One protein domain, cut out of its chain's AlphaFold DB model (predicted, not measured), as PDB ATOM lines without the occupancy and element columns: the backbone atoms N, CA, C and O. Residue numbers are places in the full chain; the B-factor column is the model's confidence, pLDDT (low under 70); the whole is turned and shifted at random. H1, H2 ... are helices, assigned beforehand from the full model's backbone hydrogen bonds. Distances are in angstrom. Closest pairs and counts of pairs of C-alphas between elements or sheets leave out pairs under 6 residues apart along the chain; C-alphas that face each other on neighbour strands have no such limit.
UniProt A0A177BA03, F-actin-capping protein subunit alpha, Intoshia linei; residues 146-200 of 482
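Overview. This is residues 146 to 200 of the 482 residues of the protein "F-actin-capping protein subunit alpha" of Intoshia linei (UniProt A0A177BA03). A short stretch with no named element, residues 146 to 152, leads into the short helix H1, and at a corner the chain turns into the very long helix H2; the two helices make an open V with one short and one long arm. H2 makes the longest axis. The printed part has 55 residues with two named helices, H1 then H2, and no named strand; the class is all helix. The whole is extended, with a radius of gyration of the C-alphas of 18.6 A, and elongated, spanning 53 by 27 by 16 A.

Along the chain. H1 is residues 153 to 161, from C-alpha 153 at (350.703, 208.273, 239.541). H2 is residues 165 to 200, 51.8 A from first to last C-alpha, ending with C-alpha 200 at (362.839, 234.386, 275.268).

Arrangement. A tight link of 3 residues joins H1 to H2. The two helices are only just apart, with their closest C-alphas 8.1 A from each other. In H1 and H2 every O i to N i+4 pair is within hydrogen-bond range. Residues 169 to 200 of H2 stand free.

Size, cuts and confidence. The two C-alphas farthest apart, those of Asn 162 and Gln 200, are 54.0 A from each other. The printed part has no cut. The mean pLDDT of the printed part is 85.9, and no printed residue is under 70.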
ATOM      1  N   TYR A 146     346.836 198.713 249.235       85.31
ATOM      2  CA  TYR A 146     347.824 198.040 248.386       85.31
ATOM      3  C   TYR A 146     349.266 198.433 248.769       85.31
ATOM      4  O   TYR A 146     349.916 199.181 248.033       85.31
ATOM      5  N   PRO A 147     349.785 197.955 249.914       80.88
ATOM      6  CA  PRO A 147     351.083 198.384 250.446       80.88
ATOM      7  C   PRO A 147     352.282 197.997 249.563       80.88
ATOM      8  O   PRO A 147     353.223 198.782 249.450       80.88
ATOM      9  N   ASP A 148     352.227 196.844 248.888       82.88
ATOM     10  CA  ASP A 148     353.341 196.306 248.084       82.88
ATOM     11  C   ASP A 148     353.266 196.675 246.592       82.88
ATOM     12  O   ASP A 148     354.127 196.296 245.797       82.88
ATOM     13  N   THR A 149     352.232 197.416 246.179       76.19
ATOM     14  CA  THR A 149     352.049 197.788 244.771       76.19
ATOM     15  C   THR A 149     352.812 199.077 244.451       76.19
ATOM     16  O   THR A 149     352.573 200.104 245.094       76.19
ATOM     17  N   PRO A 150     353.693 199.097 243.433       74.31
ATOM     18  CA  PRO A 150     354.378 200.316 243.019       74.31
ATOM     19  C   PRO A 150     353.373 201.377 242.546       74.31
ATOM     20  O   PRO A 150     352.733 201.230 241.502       74.31
ATOM     21  N   LEU A 151     353.232 202.476 243.297       70.31
ATOM     22  CA  LEU A 151     352.324 203.557 242.911       70.31
ATOM     23  C   LEU A 151     352.838 204.291 241.674       70.31
ATOM     24  O   LEU A 151     353.679 205.189 241.755       70.31
ATOM     25  N   THR A 152     352.251 203.973 240.525       80.19
ATOM     26  CA  THR A 152     352.384 204.808 239.334       80.19
ATOM     27  C   THR A 152     351.282 205.861 239.363       80.19
ATOM     28  O   THR A 152     350.105 205.525 239.258       80.19
ATOM     29  N   PHE A 153     351.651 207.145 239.465       75.75
ATOM     30  CA  PHE A 153     350.703 208.273 239.541       75.75
ATOM     31  C   PHE A 153     349.600 208.231 238.470       75.75
ATOM     32  O   PHE A 153     348.469 208.628 238.734       75.75
ATOM     33  N   LYS A 154     349.919 207.732 237.267       80.81
ATOM     34  CA  LYS A 154     348.952 207.569 236.173       80.81
ATOM     35  C   LYS A 154     347.888 206.506 236.463       80.81
ATOM     36  O   LYS A 154     346.723 206.778 236.219       80.81
ATOM     37  N   ALA A 155     348.271 205.342 236.986       80.94
ATOM     38  CA  ALA A 155     347.339 204.246 237.259       80.94
ATOM     39  C   ALA A 155     346.329 204.636 238.350       80.94
ATOM     40  O   ALA A 155     345.124 204.555 238.145       80.94
ATOM     41  N   VAL A 156     346.827 205.206 239.449       83.88
ATOM     42  CA  VAL A 156     345.992 205.643 240.582       83.88
ATOM     43  C   VAL A 156     345.066 206.807 240.199       83.88
ATOM     44  O   VAL A 156     343.955 206.914 240.704       83.88
ATOM     45  N   SER A 157     345.493 207.676 239.278       85.62
ATOM     46  CA  SER A 157     344.649 208.760 238.755       85.62
ATOM     47  C   SER A 157     343.488 208.244 237.899       85.62
ATOM     48  O   SER A 157     342.374 208.744 238.020       85.62
ATOM     49  N   VAL A 158     343.719 207.220 237.067       86.62
ATOM     50  CA  VAL A 158     342.651 206.588 236.273       86.62
ATOM     51  C   VAL A 158     341.596 205.971 237.186       86.62
ATOM     52  O   VAL A 158     340.410 206.197 236.974       86.62
ATOM     53  N   GLU A 159     342.014 205.264 238.236       85.06
ATOM     54  CA  GLU A 159     341.082 204.693 239.211       85.06
ATOM     55  C   GLU A 159     340.287 205.762 239.965       85.06
ATOM     56  O   GLU A 159     339.081 205.613 240.131       85.06
ATOM     57  N   TYR A 160     340.925 206.871 240.345       86.94
ATOM     58  CA  TYR A 160     340.236 207.993 240.982       86.94
ATOM     59  C   TYR A 160     339.174 208.638 240.080       86.94
ATOM     60  O   TYR A 160     338.098 208.993 240.552       86.94
ATOM     61  N   ASN A 161     339.456 208.779 238.782       88.31
ATOM     62  CA  ASN A 161     338.512 209.360 237.822       88.31
ATOM     63  C   ASN A 161     337.331 208.430 237.500       88.31
ATOM     64  O   ASN A 161     336.315 208.906 237.004       88.31
ATOM     65  N   ASN A 162     337.465 207.130 237.776       89.25
ATOM     66  CA  ASN A 162     336.403 206.138 237.602       89.25
ATOM     67  C   ASN A 162     335.506 205.991 238.846       89.25
ATOM     68  O   ASN A 162     334.554 205.212 238.808       89.25
ATOM     69  N   LEU A 163     335.803 206.702 239.943       89.75
ATOM     70  CA  LEU A 163     334.965 206.711 241.142       89.75
ATOM     71  C   LEU A 163     333.605 207.359 240.867       89.75
ATOM     72  O   LEU A 163     333.479 208.281 240.057       89.75
ATOM     73  N   SER A 164     332.589 206.915 241.601       91.94
ATOM     74  CA  SER A 164     331.273 207.551 241.582       91.94
ATOM     75  C   SER A 164     331.313 208.964 242.181       91.94
ATOM     76  O   SER A 164     332.195 209.315 242.974       91.94
ATOM     77  N   ASN A 165     330.315 209.784 241.842       88.69
ATOM     78  CA  ASN A 165     330.189 211.136 242.395       88.69
ATOM     79  C   ASN A 165     330.104 211.131 243.933       88.69
ATOM     80  O   ASN A 165     330.708 211.992 244.575       88.69
ATOM     81  N   ASP A 166     329.429 210.141 244.520       90.44
ATOM     82  CA  ASP A 166     329.271 210.007 245.974       90.44
ATOM     83  C   ASP A 166     330.602 209.680 246.670       90.44
ATOM     84  O   ASP A 166     330.925 210.235 247.725       90.44
ATOM     85  N   GLU A 167     331.431 208.830 246.059       89.31
ATOM     86  CA  GLU A 167     332.770 208.506 246.563       89.31
ATOM     87  C   GLU A 167     333.716 209.705 246.468       89.31
ATOM     88  O   GLU A 167     334.454 210.001 247.414       89.31
ATOM     89  N   ILE A 168     333.671 210.444 245.355       89.62
ATOM     90  CA  ILE A 168     334.440 211.680 245.185       89.62
ATOM     91  C   ILE A 168     334.046 212.703 246.260       89.62
ATOM     92  O   ILE A 168     334.927 213.346 246.842       89.62
ATOM     93  N   GLU A 169     332.754 212.838 246.562       91.19
ATOM     94  CA  GLU A 169     332.260 213.766 247.583       91.19
ATOM     95  C   GLU A 169     332.682 213.346 248.999       91.19
ATOM     96  O   GLU A 169     333.129 214.187 249.787       91.19
ATOM     97  N   ARG A 170     332.684 212.038 249.301       93.06
ATOM     98  CA  ARG A 170     333.274 211.498 250.539       93.06
ATOM     99  C   ARG A 170     334.739 211.915 250.679       93.06
ATOM    100  O   ARG A 170     335.136 212.417 251.734       93.06
ATOM    101  N   TYR A 171     335.540 211.771 249.624       91.75
ATOM    102  CA  TYR A 171     336.948 212.179 249.645       91.75
ATOM    103  C   TYR A 171     337.137 213.689 249.799       91.75
ATOM    104  O   TYR A 171     338.061 214.116 250.495       91.75
ATOM    105  N   LYS A 172     336.273 214.513 249.195       91.38
ATOM    106  CA  LYS A 172     336.296 215.970 249.405       91.38
ATOM    107  C   LYS A 172     335.988 216.335 250.852       91.38
ATOM    108  O   LYS A 172     336.691 217.176 251.408       91.38
ATOM    109  N   LYS A 173     334.993 215.694 251.471       92.56
ATOM    110  CA  LYS A 173     334.639 215.929 252.876       92.56
ATOM    111  C   LYS A 173     335.805 215.595 253.810       92.56
ATOM    112  O   LYS A 173     336.201 216.448 254.597       92.56
ATOM    113  N   ILE A 174     336.415 214.419 253.649       90.75
ATOM    114  CA  ILE A 174     337.588 214.011 254.443       90.75
ATOM    115  C   ILE A 174     338.760 214.978 254.215       90.75
ATOM    116  O   ILE A 174     339.437 215.372 255.163       90.75
ATOM    117  N   ALA A 175     338.991 215.409 252.969       91.19
ATOM    118  CA  ALA A 175     340.041 216.378 252.667       91.19
ATOM    119  C   ALA A 175     339.782 217.740 253.322       91.19
ATOM    120  O   ALA A 175     340.720 218.367 253.809       91.19
ATOM    121  N   LYS A 176     338.526 218.197 253.347       91.62
ATOM    122  CA  LYS A 176     338.130 219.433 254.024       91.62
ATOM    123  C   LYS A 176     338.366 219.328 255.530       91.62
ATOM    124  O   LYS A 176     339.066 220.166 256.079       91.62
ATOM    125  N   GLU A 177     337.873 218.271 256.169       91.25
ATOM    126  CA  GLU A 177     338.052 218.044 257.609       91.25
ATOM    127  C   GLU A 177     339.536 217.957 258.003       91.25
ATOM    128  O   GLU A 177     339.946 218.549 259.002       91.25
ATOM    129  N   ALA A 178     340.361 217.281 257.194       89.81
ATOM    130  CA  ALA A 178     341.804 217.188 257.408       89.81
ATOM    131  C   ALA A 178     342.520 218.540 257.232       89.81
ATOM    132  O   ALA A 178     343.409 218.866 258.019       89.81
ATOM    133  N   ASN A 179     342.132 219.339 256.230       90.06
ATOM    134  CA  ASN A 179     342.653 220.697 256.048       90.06
ATOM    135  C   ASN A 179     342.244 221.612 257.212       90.06
ATOM    136  O   ASN A 179     343.095 222.315 257.749       90.06
ATOM    137  N   ASP A 180     340.983 221.555 257.648       90.94
ATOM    138  CA  ASP A 180     340.482 222.342 258.777       90.94
ATOM    139  C   ASP A 180     341.192 221.950 260.086       90.94
ATOM    140  O   ASP A 180     341.503 222.811 260.909       90.94
ATOM    141  N   ALA A 181     341.472 220.657 260.291       90.69
ATOM    142  CA  ALA A 181     342.265 220.173 261.423       90.69
ATOM    143  C   ALA A 181     343.703 220.696 261.375       90.69
ATOM    144  O   ALA A 181     344.164 221.290 262.348       90.69
ATOM    145  N   TYR A 182     344.371 220.574 260.224       91.62
ATOM    146  CA  TYR A 182     345.706 221.132 260.026       91.62
ATOM    147  C   TYR A 182     345.742 222.642 260.293       91.62
ATOM    148  O   TYR A 182     346.644 223.122 260.974       91.62
ATOM    149  N   ASP A 183     344.755 223.390 259.791       89.38
ATOM    150  CA  ASP A 183     344.676 224.837 259.970       89.38
ATOM    151  C   ASP A 183     344.458 225.225 261.445       89.38
ATOM    152  O   ASP A 183     344.962 226.262 261.885       89.38
ATOM    153  N   ARG A 184     343.767 224.400 262.245       91.56
ATOM    154  CA  ARG A 184     343.689 224.580 263.707       91.56
ATOM    155  C   ARG A 184     345.025 224.287 264.385       91.56
ATOM    156  O   ARG A 184     345.499 225.114 265.164       91.56
ATOM    157  N   ASP A 185     345.642 223.153 264.066       92.00
ATOM    158  CA  ASP A 185     346.892 222.715 264.687       92.00
ATOM    159  C   ASP A 185     348.034 223.691 264.392       92.00
ATOM    160  O   ASP A 185     348.774 224.078 265.297       92.00
ATOM    161  N   ILE A 186     348.150 224.166 263.146       90.62
ATOM    162  CA  ILE A 186     349.177 225.140 262.764       90.62
ATOM    163  C   ILE A 186     348.938 226.498 263.430       90.62
ATOM    164  O   ILE A 186     349.902 227.137 263.841       90.62
ATOM    165  N   ARG A 187     347.682 226.939 263.606       89.62
ATOM    166  CA  ARG A 187     347.375 228.168 264.363       89.62
ATOM    167  C   ARG A 187     347.803 228.039 265.819       89.62
ATOM    168  O   ARG A 187     348.428 228.961 266.340       89.62
ATOM    169  N   LYS A 188     347.503 226.900 266.450       90.88
ATOM    170  CA  LYS A 188     347.905 226.611 267.831       90.88
ATOM    171  C   LYS A 188     349.430 226.602 267.970       90.88
ATOM    172  O   LYS A 188     349.959 227.305 268.823       90.88
ATOM    173  N   TRP A 189     350.127 225.901 267.077       91.31
ATOM    174  CA  TRP A 189     351.590 225.854 267.055       91.31
ATOM    175  C   TRP A 189     352.219 227.235 266.813       91.31
ATOM    176  O   TRP A 189     353.156 227.617 267.504       91.31
ATOM    177  N   VAL A 190     351.690 228.034 265.877       85.25
ATOM    178  CA  VAL A 190     352.179 229.406 265.637       85.25
ATOM    179  C   VAL A 190     352.008 230.281 266.880       85.25
ATOM    180  O   VAL A 190     352.904 231.065 267.191       85.25
ATOM    181  N   ALA A 191     350.884 230.164 267.590       83.56
ATOM    182  CA  ALA A 191     350.665 230.887 268.840       83.56
ATOM    183  C   ALA A 191     351.680 230.472 269.918       83.56
ATOM    184  O   ALA A 191     352.281 231.337 270.552       83.56
ATOM    185  N   GLU A 192     351.939 229.171 270.062       86.44
ATOM    186  CA  GLU A 192     352.934 228.626 270.990       86.44
ATOM    187  C   GLU A 192     354.358 229.095 270.655       86.44
ATOM    188  O   GLU A 192     355.073 229.589 271.523       86.44
ATOM    189  N   MET A 193     354.763 229.044 269.384       84.00
ATOM    190  CA  MET A 193     356.084 229.520 268.961       84.00
ATOM    191  C   MET A 193     356.253 231.024 269.156       84.00
ATOM    192  O   MET A 193     357.328 231.476 269.552       84.00
ATOM    193  N   ARG A 194     355.199 231.814 268.910       79.06
ATOM    194  CA  ARG A 194     355.202 233.245 269.243       79.06
ATOM    195  C   ARG A 194     355.363 233.455 270.741       79.06
ATOM    196  O   ARG A 194     356.155 234.302 271.131       79.06
ATOM    197  N   TYR A 195     354.661 232.681 271.562       78.94
ATOM    198  CA  TYR A 195     354.785 232.755 273.012       78.94
ATOM    199  C   TYR A 195     356.212 232.433 273.473       78.94
ATOM    200  O   TYR A 195     356.814 233.232 274.185       78.94
ATOM    201  N   ILE A 196     356.797 231.326 273.005       79.00
ATOM    202  CA  ILE A 196     358.180 230.936 273.326       79.00
ATOM    203  C   ILE A 196     359.173 232.011 272.860       79.00
ATOM    204  O   ILE A 196     360.028 232.439 273.634       79.00
ATOM    205  N   GLY A 197     359.041 232.486 271.617       76.06
ATOM    206  CA  GLY A 197     359.906 233.522 271.053       76.06
ATOM    207  C   GLY A 197     359.826 234.843 271.819       76.06
ATOM    208  O   GLY A 197     360.859 235.401 272.186       76.06
ATOM    209  N   ASN A 198     358.615 235.309 272.126       75.75
ATOM    210  CA  ASN A 198     358.392 236.525 272.906       75.75
ATOM    211  C   ASN A 198     358.912 236.373 274.338       75.75
ATOM    212  O   ASN A 198     359.560 237.282 274.844       75.75
ATOM    213  N   THR A 199     358.701 235.214 274.966       74.19
ATOM    214  CA  THR A 199     359.200 234.922 276.317       74.19
ATOM    215  C   THR A 199     360.722 234.946 276.345       74.19
ATOM    216  O   THR A 199     361.311 235.550 277.236       74.19
ATOM    217  N   GLN A 200     361.384 234.340 275.357       76.00
ATOM    218  CA  GLN A 200     362.839 234.386 275.268       76.00
ATOM    219  C   GLN A 200     363.340 235.807 274.984       76.00
ATOM    220  O   GLN A 200     364.325 236.234 275.580       76.00
TER     221      GLN A 200